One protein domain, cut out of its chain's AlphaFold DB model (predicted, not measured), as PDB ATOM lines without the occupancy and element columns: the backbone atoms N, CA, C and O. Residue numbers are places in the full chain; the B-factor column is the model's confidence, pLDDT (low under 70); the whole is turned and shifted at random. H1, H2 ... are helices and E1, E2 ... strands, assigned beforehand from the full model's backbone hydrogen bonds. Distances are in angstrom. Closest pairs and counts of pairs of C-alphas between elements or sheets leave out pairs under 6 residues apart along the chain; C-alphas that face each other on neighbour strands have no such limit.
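AT A GLANCE: This is residues 89 to 178 of the 473 residues of the protein "EGF-like domain-containing protein" of Theileria parva (UniProt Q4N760). Three small two-stranded hairpins follow one another in a row along the longest axis: E1 and E2 at one end, E3 and E4 in the middle, E5 and E6 at the other end and turned across the row. The short helix H1 sits beside the first hairpin, and long loops join H1 to E1 and E4 to E5. The 90 printed residues hold one named helix and six named strands, in the order H1, E1, E2, E3, E4, E5, E6, and the strands form three separate antiparallel sheets of two. The class is mostly strand, but only 36 residues, under half, are in named elements. The whole is elongated, spanning 43 by 25 by 21 A, and only just loose, close to compact, with a radius of gyration of the C-alphas of 14.7 A.

HOW THE PARTS SIT: E1, residues 110 to 116, the longest strand by residues, forms a hairpin with E2, residues 119 to 124. They are antiparallel, with 154 degrees between their directions; N 111 and O 123 are 2.8 A apart and N 121 and O 113 are 2.8 A apart, both within hydrogen-bond range. H1, residues 89 to 95, comes near this sheet with its residues 89 to 93. Its closest C-alphas to E1 are those of Cys 89 and Cys 112, 6.0 A apart, and to E2 those of Cys 89 and Cys 120, 6.3 A apart. In H1, every O i to N i+4 pair is within hydrogen-bond range. The next hairpin is E3, residues 128 to 131, with E4, residues 135 to 138, antiparallel at 153 degrees; N 129 and O 137 are 2.9 A apart, within hydrogen-bond range. Between the first two hairpins, the closest C-alphas of E2 and E4 are those of Cys 124 and Cys 136, 5.7 A apart. Those of E2 and E3 are Cys 124 and Gly 130, at 7.3 A. E1 and E3 are only just apart, at 8.1 A. The third hairpin joins E5, residues 151 to 154, and E6, residues 164 to 167, antiparallel at 136 degrees, with N 152 and O 166 within hydrogen-bond range at 2.8 A. E4 and E6 have 4 pairs of C-alphas within 8 A, the closest being those of Gln 138 and Arg 164, 5.7 A apart. E4 and E5 are apart, and H1 is apart from E3, E4, E5 and E6.

IN THESE COORDINATES: E1 has 7 residues and runs 17.8 A from C-alpha 110 at (307.353, -186.700, 168.248) to C-alpha 116. E2, with 6 residues, returns over 17.1 A. H1 begins at C-alpha 89, at (306.850, -192.653, 178.121), and is 10.0 A long. E3 measures 9.7 A, E4 10.2 A and E5 8.9 A. E6 is 10.0 A long and ends at C-alpha 167, at (295.213, -180.773, 154.001).

THE WHOLE: The C-alphas farthest apart are those of Asp 117 and Asp 169, at 43.8 A, and the first and last printed C-alphas, Cys 89 and Cys 178, are 26.8 A apart. The printed part has no cut. The links H1 to E1, with 14 residues, and E4 to E5, with 12, are long. The link E5 to E6, with 9 residues, is short, while E1 to E2, E2 to E3 and E3 to E4 are tight. The mean pLDDT of the printed part is 70.9. The model's confidence is under 70 in 33 residues: 89 to 106, 110 to 121, 127, and 159 to 160. The mean pLDDT is 53 for H1 and 91 for E5.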
ATOM      1  N   CYS A  89     307.456-192.912 179.427       54.75
ATOM      2  CA  CYS A  89     306.850-192.653 178.121       54.75
ATOM      3  C   CYS A  89     305.674-193.603 177.818       54.75
ATOM      4  O   CYS A  89     304.644-193.150 177.309       54.75
ATOM      5  N   LYS A  90     305.769-194.898 178.156       56.62
ATOM      6  CA  LYS A  90     304.633-195.841 178.071       56.62
ATOM      7  C   LYS A  90     303.546-195.530 179.100       56.62
ATOM      8  O   LYS A  90     302.378-195.550 178.723       56.62
ATOM      9  N   LEU A  91     303.898-195.161 180.335       57.22
ATOM     10  CA  LEU A  91     302.925-194.728 181.349       57.22
ATOM     11  C   LEU A  91     302.109-193.517 180.864       57.22
ATOM     12  O   LEU A  91     300.880-193.556 180.884       57.22
ATOM     13  N   LEU A  92     302.772-192.478 180.346       53.50
ATOM     14  CA  LEU A  92     302.110-191.292 179.797       53.50
ATOM     15  C   LEU A  92     301.206-191.639 178.606       53.50
ATOM     16  O   LEU A  92     300.036-191.250 178.603       53.50
ATOM     17  N   ARG A  93     301.701-192.442 177.650       54.31
ATOM     18  CA  ARG A  93     300.905-192.968 176.521       54.31
ATOM     19  C   ARG A  93     299.688-193.782 176.976       54.31
ATOM     20  O   ARG A  93     298.658-193.730 176.317       54.31
ATOM     21  N   GLN A  94     299.779-194.510 178.090       49.19
ATOM     22  CA  GLN A  94     298.664-195.283 178.647       49.19
ATOM     23  C   GLN A  94     297.658-194.405 179.409       49.19
ATOM     24  O   GLN A  94     296.457-194.644 179.309       49.19
ATOM     25  N   THR A  95     298.105-193.350 180.102       47.69
ATOM     26  CA  THR A  95     297.205-192.376 180.762       47.69
ATOM     27  C   THR A  95     296.524-191.389 179.805       47.69
ATOM     28  O   THR A  95     295.564-190.722 180.199       47.69
ATOM     29  N   TRP A  96     296.973-191.313 178.545       39.88
ATOM     30  CA  TRP A  96     296.445-190.434 177.489       39.88
ATOM     31  C   TRP A  96     294.917-190.503 177.334       39.88
ATOM     32  O   TRP A  96     294.269-189.475 177.140       39.88
ATOM     33  N   SER A  97     294.339-191.692 177.528       41.50
ATOM     34  CA  SER A  97     292.897-191.974 177.505       41.50
ATOM     35  C   SER A  97     292.071-191.231 178.567       41.50
ATOM     36  O   SER A  97     290.851-191.174 178.445       41.50
ATOM     37  N   THR A  98     292.706-190.645 179.590       41.53
ATOM     38  CA  THR A  98     292.026-189.924 180.688       41.53
ATOM     39  C   THR A  98     292.397-188.443 180.806       41.53
ATOM     40  O   THR A  98     291.673-187.694 181.459       41.53
ATOM     41  N   LYS A  99     293.502-187.986 180.189       41.59
ATOM     42  CA  LYS A  99     293.965-186.582 180.246       41.59
ATOM     43  C   LYS A  99     294.564-186.117 178.912       41.59
ATOM     44  O   LYS A  99     295.781-186.052 178.747       41.59
ATOM     45  N   LYS A 100     293.686-185.749 177.975       43.91
ATOM     46  CA  LYS A 100     294.025-185.304 176.608       43.91
ATOM     47  C   LYS A 100     294.866-184.012 176.561       43.91
ATOM     48  O   LYS A 100     295.682-183.841 175.652       43.91
ATOM     49  N   ASP A 101     294.709-183.154 177.571       49.06
ATOM     50  CA  ASP A 101     295.183-181.760 177.576       49.06
ATOM     51  C   ASP A 101     296.374-181.495 178.520       49.06
ATOM     52  O   ASP A 101     296.680-180.350 178.849       49.06
ATOM     53  N   SER A 102     297.079-182.543 178.963       54.16
ATOM     54  CA  SER A 102     298.320-182.376 179.733       54.16
ATOM     55  C   SER A 102     299.438-181.797 178.844       54.16
ATOM     56  O   SER A 102     299.773-182.414 177.828       54.16
ATOM     57  N   PRO A 103     300.071-180.661 179.209       54.78
ATOM     58  CA  PRO A 103     301.086-180.003 178.376       54.78
ATOM     59  C   PRO A 103     302.421-180.763 178.299       54.78
ATOM     60  O   PRO A 103     303.286-180.391 177.514       54.78
ATOM     61  N   ASN A 104     302.593-181.825 179.092       57.00
ATOM     62  CA  ASN A 104     303.846-182.575 179.212       57.00
ATOM     63  C   ASN A 104     303.879-183.860 178.357       57.00
ATOM     64  O   ASN A 104     304.822-184.639 178.469       57.00
ATOM     65  N   VAL A 105     302.858-184.113 177.528       64.94
ATOM     66  CA  VAL A 105     302.763-185.318 176.685       64.94
ATOM     67  C   VAL A 105     303.241-185.013 175.265       64.94
ATOM     68  O   VAL A 105     302.758-184.069 174.636       64.94
ATOM     69  N   CYS A 106     304.158-185.835 174.747       67.44
ATOM     70  CA  CYS A 106     304.641-185.726 173.371       67.44
ATOM     71  C   CYS A 106     303.494-185.911 172.368       67.44
ATOM     72  O   CYS A 106     302.687-186.833 172.509       67.44
ATOM     73  N   LYS A 107     303.428-185.041 171.359       77.38
ATOM     74  CA  LYS A 107     302.373-185.038 170.335       77.38
ATOM     75  C   LYS A 107     302.730-185.928 169.138       77.38
ATOM     76  O   LYS A 107     303.795-186.547 169.101       77.38
ATOM     77  N   ASP A 108     301.820-186.007 168.170       70.56
ATOM     78  CA  ASP A 108     302.024-186.760 166.932       70.56
ATOM     79  C   ASP A 108     303.327-186.343 166.236       70.56
ATOM     80  O   ASP A 108     303.736-185.182 166.277       70.56
ATOM     81  N   PHE A 109     303.998-187.323 165.629       72.94
ATOM     82  CA  PHE A 109     305.329-187.187 165.025       72.94
ATOM     83  C   PHE A 109     306.429-186.656 165.964       72.94
ATOM     84  O   PHE A 109     307.458-186.169 165.496       72.94
ATOM     85  N   ALA A 110     306.266-186.809 167.283       68.50
ATOM     86  CA  ALA A 110     307.353-186.700 168.248       68.50
ATOM     87  C   ALA A 110     307.807-188.080 168.761       68.50
ATOM     88  O   ALA A 110     307.014-189.001 168.973       68.50
ATOM     89  N   PHE A 111     309.109-188.219 168.995       64.06
ATOM     90  CA  PHE A 111     309.666-189.245 169.866       64.06
ATOM     91  C   PHE A 111     309.561-188.802 171.330       64.06
ATOM     92  O   PHE A 111     309.672-187.616 171.641       64.06
ATOM     93  N   CYS A 112     309.373-189.778 172.218       65.75
ATOM     94  CA  CYS A 112     309.399-189.616 173.668       65.75
ATOM     95  C   CYS A 112     310.620-190.364 174.202       65.75
ATOM     96  O   CYS A 112     310.765-191.555 173.920       65.75
ATOM     97  N   PHE A 113     311.469-189.680 174.962       58.94
ATOM     98  CA  PHE A 113     312.657-190.246 175.594       58.94
ATOM     99  C   PHE A 113     312.527-190.127 177.110       58.94
ATOM    100  O   PHE A 113     312.256-189.036 177.616       58.94
ATOM    101  N   ASN A 114     312.744-191.217 177.845       55.31
ATOM    102  CA  ASN A 114     312.843-191.165 179.304       55.31
ATOM    103  C   ASN A 114     314.171-190.470 179.663       55.31
ATOM    104  O   ASN A 114     315.243-191.009 179.406       55.31
ATOM    105  N   ALA A 115     314.090-189.251 180.198       52.72
ATOM    106  CA  ALA A 115     315.239-188.444 180.618       52.72
ATOM    107  C   ALA A 115     315.513-188.566 182.128       52.72
ATOM    108  O   ALA A 115     316.622-188.278 182.578       52.72
ATOM    109  N   ALA A 116     314.503-188.993 182.893       50.06
ATOM    110  CA  ALA A 116     314.608-189.486 184.260       50.06
ATOM    111  C   ALA A 116     313.486-190.487 184.568       50.06
ATOM    112  O   ALA A 116     312.509-190.554 183.820       50.06
ATOM    113  N   ASP A 117     313.584-191.185 185.703       46.75
ATOM    114  CA  ASP A 117     312.525-192.071 186.223       46.75
ATOM    115  C   ASP A 117     311.150-191.378 186.348       46.75
ATOM    116  O   ASP A 117     310.109-192.033 186.284       46.75
ATOM    117  N   ASP A 118     311.142-190.049 186.513       53.28
ATOM    118  CA  ASP A 118     309.950-189.203 186.636       53.28
ATOM    119  C   ASP A 118     309.731-188.229 185.457       53.28
ATOM    120  O   ASP A 118     308.798-187.424 185.501       53.28
ATOM    121  N   LYS A 119     310.587-188.237 184.417       53.31
ATOM    122  CA  LYS A 119     310.587-187.206 183.356       53.31
ATOM    123  C   LYS A 119     310.832-187.768 181.961       53.31
ATOM    124  O   LYS A 119     311.854-188.396 181.695       53.31
ATOM    125  N   CYS A 120     309.967-187.390 181.023       61.78
ATOM    126  CA  CYS A 120     310.205-187.550 179.593       61.78
ATOM    127  C   CYS A 120     310.619-186.232 178.915       61.78
ATOM    128  O   CYS A 120     310.128-185.154 179.259       61.78
ATOM    129  N   VAL A 121     311.452-186.332 177.880       66.50
ATOM    130  CA  VAL A 121     311.731-185.254 176.921       66.50
ATOM    131  C   VAL A 121     311.187-185.653 175.553       66.50
ATOM    132  O   VAL A 121     311.327-186.802 175.132       66.50
ATOM    133  N   CYS A 122     310.563-184.703 174.860       70.75
ATOM    134  CA  CYS A 122     310.006-184.902 173.526       70.75
ATOM    135  C   CYS A 122     310.870-184.208 172.461       70.75
ATOM    136  O   CYS A 122     311.327-183.087 172.672       70.75
ATOM    137  N   SER A 123     311.034-184.836 171.295       74.88
ATOM    138  CA  SER A 123     311.627-184.225 170.090       74.88
ATOM    139  C   SER A 123     310.813-184.619 168.866       74.88
ATOM    140  O   SER A 123     310.328-185.745 168.818       74.88
ATOM    141  N   CYS A 124     310.692-183.750 167.862       72.56
ATOM    142  CA  CYS A 124     310.102-184.153 166.584       72.56
ATOM    143  C   CYS A 124     310.937-185.265 165.920       72.56
ATOM    144  O   CYS A 124     312.145-185.374 166.146       72.56
ATOM    145  N   GLN A 125     310.265-186.115 165.143       71.75
ATOM    146  CA  GLN A 125     310.874-187.174 164.335       71.75
ATOM    147  C   GLN A 125     311.664-186.580 163.156       71.75
ATOM    148  O   GLN A 125     311.449-185.434 162.763       71.75
ATOM    149  N   SER A 126     312.577-187.353 162.567       70.25
ATOM    150  CA  SER A 126     313.365-186.915 161.406       70.25
ATOM    151  C   SER A 126     312.461-186.468 160.249       70.25
ATOM    152  O   SER A 126     311.587-187.219 159.826       70.25
ATOM    153  N   GLY A 127     312.670-185.249 159.740       68.25
ATOM    154  CA  GLY A 127     311.816-184.627 158.714       68.25
ATOM    155  C   GLY A 127     310.608-183.846 159.256       68.25
ATOM    156  O   GLY A 127     309.916-183.189 158.478       68.25
ATOM    157  N   PHE A 128     310.380-183.861 160.574       75.12
ATOM    158  CA  PHE A 128     309.327-183.104 161.249       75.12
ATOM    159  C   PHE A 128     309.902-181.997 162.132       75.12
ATOM    160  O   PHE A 128     310.958-182.137 162.749       75.12
ATOM    161  N   PHE A 129     309.165-180.894 162.217       81.19
ATOM    162  CA  PHE A 129     309.608-179.647 162.832       81.19
ATOM    163  C   PHE A 129     308.471-179.006 163.636       81.19
ATOM    164  O   PHE A 129     307.311-179.381 163.483       81.19
ATOM    165  N   GLY A 130     308.788-178.036 164.494       79.44
ATOM    166  CA  GLY A 130     307.807-177.357 165.347       79.44
ATOM    167  C   GLY A 130     308.104-177.545 166.832       79.44
ATOM    168  O   GLY A 130     309.262-177.516 167.249       79.44
ATOM    169  N   ASN A 131     307.058-177.704 167.646       79.44
ATOM    170  CA  ASN A 131     307.181-177.882 169.092       79.44
ATOM    171  C   ASN A 131     306.584-179.246 169.483       79.44
ATOM    172  O   ASN A 131     305.365-179.398 169.409       79.44
ATOM    173  N   PRO A 132     307.386-180.209 169.970       72.88
ATOM    174  CA  PRO A 132     306.953-181.595 170.175       72.88
ATOM    175  C   PRO A 132     305.948-181.812 171.319       72.88
ATOM    176  O   PRO A 132     305.448-182.923 171.483       72.88
ATOM    177  N   TYR A 133     305.616-180.761 172.074       73.38
ATOM    178  CA  TYR A 133     304.548-180.740 173.082       73.38
ATOM    179  C   TYR A 133     303.257-180.062 172.574       73.38
ATOM    180  O   TYR A 133     302.207-180.170 173.209       73.38
ATOM    181  N   LYS A 134     303.307-179.373 171.422       78.56
ATOM    182  CA  LYS A 134     302.155-178.717 170.772       78.56
ATOM    183  C   LYS A 134     301.753-179.399 169.462       78.56
ATOM    184  O   LYS A 134     300.623-179.856 169.349       78.56
ATOM    185  N   GLU A 135     302.675-179.448 168.504       79.25
ATOM    186  CA  GLU A 135     302.503-179.993 167.154       79.25
ATOM    187  C   GLU A 135     303.891-180.143 166.497       79.25
ATOM    188  O   GLU A 135     304.673-179.184 166.470       79.25
ATOM    189  N   CYS A 136     304.186-181.329 165.955       78.56
ATOM    190  CA  CYS A 136     305.260-181.539 164.982       78.56
ATOM    191  C   CYS A 136     304.636-181.686 163.590       78.56
ATOM    192  O   CYS A 136     303.649-182.400 163.427       78.56
ATOM    193  N   PHE A 137     305.205-181.027 162.584       84.38
ATOM    194  CA  PHE A 137     304.652-180.959 161.232       84.38
ATOM    195  C   PHE A 137     305.733-181.071 160.148       84.38
ATOM    196  O   PHE A 137     306.906-180.779 160.381       84.38
ATOM    197  N   GLN A 138     305.324-181.499 158.953       83.44
ATOM    198  CA  GLN A 138     306.187-181.612 157.775       83.44
ATOM    199  C   GLN A 138     306.393-180.231 157.129       83.44
ATOM    200  O   GLN A 138     305.421-179.543 156.796       83.44
ATOM    201  N   HIS A 139     307.655-179.828 156.949       86.00
ATOM    202  CA  HIS A 139     308.015-178.664 156.131       86.00
ATOM    203  C   HIS A 139     307.966-178.994 154.638       86.00
ATOM    204  O   HIS A 139     308.124-180.141 154.237       86.00
ATOM    205  N   CYS A 140     307.768-177.961 153.822       85.88
ATOM    206  CA  CYS A 140     307.658-178.063 152.371       85.88
ATOM    207  C   CYS A 140     308.098-176.752 151.703       85.88
ATOM    208  O   CYS A 140     308.060-175.685 152.320       85.88
ATOM    209  N   SER A 141     308.457-176.810 150.422       87.06
ATOM    210  CA  SER A 141     308.657-175.636 149.558       87.06
ATOM    211  C   SER A 141     307.561-175.538 148.492       87.06
ATOM    212  O   SER A 141     307.065-174.440 148.202       87.06
ATOM    213  N   THR A 142     307.171-176.703 147.971       87.25
ATOM    214  CA  THR A 142     306.207-177.011 146.910       87.25
ATOM    215  C   THR A 142     305.152-178.000 147.426       87.25
ATOM    216  O   THR A 142     305.303-178.563 148.508       87.25
ATOM    217  N   ASN A 143     304.076-178.234 146.668       85.56
ATOM    218  CA  ASN A 143     303.053-179.216 147.054       85.56
ATOM    219  C   ASN A 143     303.569-180.664 147.040       85.56
ATOM    220  O   ASN A 143     303.058-181.486 147.795       85.56
ATOM    221  N   ASP A 144     304.567-180.960 146.208       83.44
ATOM    222  CA  ASP A 144     305.051-182.323 145.962       83.44
ATOM    223  C   ASP A 144     306.000-182.816 147.072       83.44
ATOM    224  O   ASP A 144     306.223-184.015 147.216       83.44
ATOM    225  N   ASP A 145     306.482-181.902 147.926       83.00
ATOM    226  CA  ASP A 145     307.227-182.222 149.153       83.00
ATOM    227  C   ASP A 145     306.337-182.858 150.247       83.00
ATOM    228  O   ASP A 145     306.841-183.345 151.261       83.00
ATOM    229  N   CYS A 146     305.008-182.819 150.087       80.50
ATOM    230  CA  CYS A 146     304.054-183.289 151.088       80.50
ATOM    231  C   CYS A 146     303.705-184.769 150.917       80.50
ATOM    232  O   CYS A 146     303.230-185.202 149.870       80.50
ATOM    233  N   SER A 147     303.843-185.551 151.992       80.50
ATOM    234  CA  SER A 147     303.637-187.006 151.945       80.50
ATOM    235  C   SER A 147     302.187-187.441 151.695       80.50
ATOM    236  O   SER A 147     301.960-188.596 151.339       80.50
ATOM    237  N   SER A 148     301.205-186.541 151.838       76.56
ATOM    238  CA  SER A 148     299.840-186.789 151.374       76.56
ATOM    239  C   SER A 148     299.582-186.118 150.018       76.56
ATOM    240  O   SER A 148     299.654-184.891 149.940       76.56
ATOM    241  N   PRO A 149     299.113-186.848 148.983       76.81
ATOM    242  CA  PRO A 149     298.650-186.234 147.731       76.81
ATOM    243  C   PRO A 149     297.381-185.378 147.922       76.81
ATOM    244  O   PRO A 149     296.947-184.672 147.007       76.81
ATOM    245  N   LEU A 150     296.769-185.422 149.110       80.81
ATOM    246  CA  LEU A 150     295.651-184.577 149.524       80.81
ATOM    247  C   LEU A 150     296.081-183.350 150.344       80.81
ATOM    248  O   LEU A 150     295.216-182.597 150.782       80.81
ATOM    249  N   ALA A 151     297.380-183.119 150.534       88.12
ATOM    250  CA  ALA A 151     297.905-181.901 151.138       88.12
ATOM    251  C   ALA A 151     298.331-180.863 150.086       88.12
ATOM    252  O   ALA A 151     298.454-181.148 148.894       88.12
ATOM    253  N   VAL A 152     298.529-179.635 150.553       92.62
ATOM    254  CA  VAL A 152     299.162-178.516 149.851       92.62
ATOM    255  C   VAL A 152     300.177-177.857 150.774       92.62
ATOM    256  O   VAL A 152     300.017-177.844 151.998       92.62
ATOM    257  N   CYS A 153     301.213-177.276 150.183       92.44
ATOM    258  CA  CYS A 153     302.225-176.545 150.920       92.44
ATOM    259  C   CYS A 153     301.758-175.114 151.193       92.44
ATOM    260  O   CYS A 153     301.761-174.259 150.304       92.44
ATOM    261  N   LYS A 154     301.330-174.856 152.431       90.50
ATOM    262  CA  LYS A 154     300.694-173.598 152.829       90.50
ATOM    263  C   LYS A 154     301.646-172.776 153.695       90.50
ATOM    264  O   LYS A 154     302.287-173.296 154.611       90.50
ATOM    265  N   SER A 155     301.725-171.477 153.417       82.81
ATOM    266  CA  SER A 155     302.339-170.524 154.343       82.81
ATOM    267  C   SER A 155     301.505-170.443 155.620       82.81
ATOM    268  O   SER A 155     300.274-170.407 155.573       82.81
ATOM    269  N   THR A 156     302.183-170.402 156.757       74.31
ATOM    270  CA  THR A 156     301.609-170.095 158.070       74.31
ATOM    271  C   THR A 156     301.090-168.657 158.122       74.31
ATOM    272  O   THR A 156     301.570-167.777 157.407       74.31
ATOM    273  N   THR A 157     300.117-168.388 158.996       71.88
ATOM    274  CA  THR A 157     299.628-167.020 159.264       71.88
ATOM    275  C   THR A 157     300.679-166.149 159.953       71.88
ATOM    276  O   THR A 157     300.672-164.931 159.789       71.88
ATOM    277  N   ASN A 158     301.615-166.758 160.685       70.62
ATOM    278  CA  ASN A 158     302.833-166.108 161.157       70.62
ATOM    279  C   ASN A 158     303.918-166.181 160.069       70.62
ATOM    280  O   ASN A 158     304.399-167.264 159.737       70.62
ATOM    281  N   THR A 159     304.348-165.027 159.556       61.66
ATOM    282  CA  THR A 159     305.367-164.912 158.492       61.66
ATOM    283  C   THR A 159     306.791-165.264 158.933       61.66
ATOM    284  O   THR A 159     307.690-165.303 158.097       61.66
ATOM    285  N   LYS A 160     307.015-165.526 160.230       66.38
ATOM    286  CA  LYS A 160     308.293-166.026 160.772       66.38
ATOM    287  C   LYS A 160     308.366-167.552 160.867       66.38
ATOM    288  O   LYS A 160     309.419-168.084 161.209       66.38
ATOM    289  N   GLU A 161     307.264-168.250 160.611       72.69
ATOM    290  CA  GLU A 161     307.222-169.710 160.564       72.69
ATOM    291  C   GLU A 161     307.428-170.197 159.121       72.69
ATOM    292  O   GLU A 161     307.029-169.549 158.154       72.69
ATOM    293  N   LEU A 162     308.102-171.338 158.972       81.00
ATOM    294  CA  LEU A 162     308.326-171.967 157.671       81.00
ATOM    295  C   LEU A 162     307.032-172.617 157.159       81.00
ATOM    296  O   LEU A 162     306.232-173.137 157.942       81.00
ATOM    297  N   LYS A 163     306.865-172.637 155.829       87.69
ATOM    298  CA  LYS A 163     305.753-173.323 155.152       87.69
ATOM    299  C   LYS A 163     305.603-174.767 155.644       87.69
ATOM    300  O   LYS A 163     306.585-175.445 155.969       87.69
ATOM    301  N   ARG A 164     304.360-175.249 155.650       90.12
ATOM    302  CA  ARG A 164     304.028-176.606 156.093       90.12
ATOM    303  C   ARG A 164     302.950-177.260 155.249       90.12
ATOM    304  O   ARG A 164     302.109-176.580 154.657       90.12
ATOM    305  N   CYS A 165     302.967-178.585 155.230       87.50
ATOM    306  CA  CYS A 165     301.916-179.373 154.609       87.50
ATOM    307  C   CYS A 165     300.618-179.233 155.408       87.50
ATOM    308  O   CYS A 165     300.591-179.450 156.619       87.50
ATOM    309  N   VAL A 166     299.538-178.857 154.727       90.94
ATOM    310  CA  VAL A 166     298.185-178.734 155.285       90.94
ATOM    311  C   VAL A 166     297.227-179.433 154.330       90.94
ATOM    312  O   VAL A 166     297.416-179.368 153.117       90.94
ATOM    313  N   CYS A 167     296.206-180.113 154.846       87.19
ATOM    314  CA  CYS A 167     295.213-180.773 154.001       87.19
ATOM    315  C   CYS A 167     294.487-179.768 153.085       87.19
ATOM    316  O   CYS A 167     294.251-178.619 153.465       87.19
ATOM    317  N   LYS A 168     294.160-180.203 151.861       89.38
ATOM    318  CA  LYS A 168     293.328-179.454 150.906       89.38
ATOM    319  C   LYS A 168     291.949-179.190 151.508       89.38
ATOM    320  O   LYS A 168     291.469-179.962 152.337       89.38
ATOM    321  N   ASP A 169     291.287-178.131 151.054       86.00
ATOM    322  CA  ASP A 169     289.961-177.775 151.554       86.00
ATOM    323  C   ASP A 169     288.974-178.948 151.368       86.00
ATOM    324  O   ASP A 169     288.952-179.605 150.322       86.00
ATOM    325  N   ASN A 170     288.143-179.206 152.386       80.50
ATOM    326  CA  ASN A 170     287.279-180.395 152.527       80.50
ATOM    327  C   ASN A 170     288.005-181.732 152.818       80.50
ATOM    328  O   ASN A 170     287.397-182.796 152.666       80.50
ATOM    329  N   TYR A 171     289.268-181.699 153.260       80.50
ATOM    330  CA  TYR A 171     289.979-182.842 153.845       80.50
ATOM    331  C   TYR A 171     290.469-182.509 155.263       80.50
ATOM    332  O   TYR A 171     291.026-181.441 155.511       80.50
ATOM    333  N   GLU A 172     290.275-183.443 156.191       79.12
ATOM    334  CA  GLU A 172     290.757-183.388 157.574       79.12
ATOM    335  C   GLU A 172     292.104-184.108 157.707       79.12
ATOM    336  O   GLU A 172     292.424-184.995 156.916       79.12
ATOM    337  N   GLY A 173     292.888-183.762 158.732       75.69
ATOM    338  CA  GLY A 173     294.144-184.439 159.049       75.69
ATOM    339  C   GLY A 173     295.274-183.488 159.436       75.69
ATOM    340  O   GLY A 173     295.042-182.339 159.805       75.69
ATOM    341  N   ASN A 174     296.509-183.985 159.356       73.50
ATOM    342  CA  ASN A 174     297.721-183.329 159.867       73.50
ATOM    343  C   ASN A 174     298.759-183.017 158.768       73.50
ATOM    344  O   ASN A 174     299.954-182.910 159.039       73.50
ATOM    345  N   GLY A 175     298.323-182.919 157.508       75.12
ATOM    346  CA  GLY A 175     299.184-182.643 156.347       75.12
ATOM    347  C   GLY A 175     299.979-183.853 155.841       75.12
ATOM    348  O   GLY A 175     300.184-183.979 154.637       75.12
ATOM    349  N   VAL A 176     300.372-184.771 156.730       74.06
ATOM    350  CA  VAL A 176     301.068-186.024 156.381       74.06
ATOM    351  C   VAL A 176     300.080-187.151 156.103       74.06
ATOM    352  O   VAL A 176     300.228-187.883 155.128       74.06
ATOM    353  N   MET A 177     299.024-187.251 156.911       71.38
ATOM    354  CA  MET A 177     297.817-187.992 156.563       71.38
ATOM    355  C   MET A 177     296.647-187.019 156.478       71.38
ATOM    356  O   MET A 177     296.356-186.295 157.429       71.38
ATOM    357  N   CYS A 178     295.988-187.025 155.323       76.19
ATOM    358  CA  CYS A 178     294.797-186.244 155.026       76.19
ATOM    359  C   CYS A 178     293.730-187.180 154.455       76.19
ATOM    360  O   CYS A 178     294.024-188.003 153.587       76.19
TER     361      CYS A 178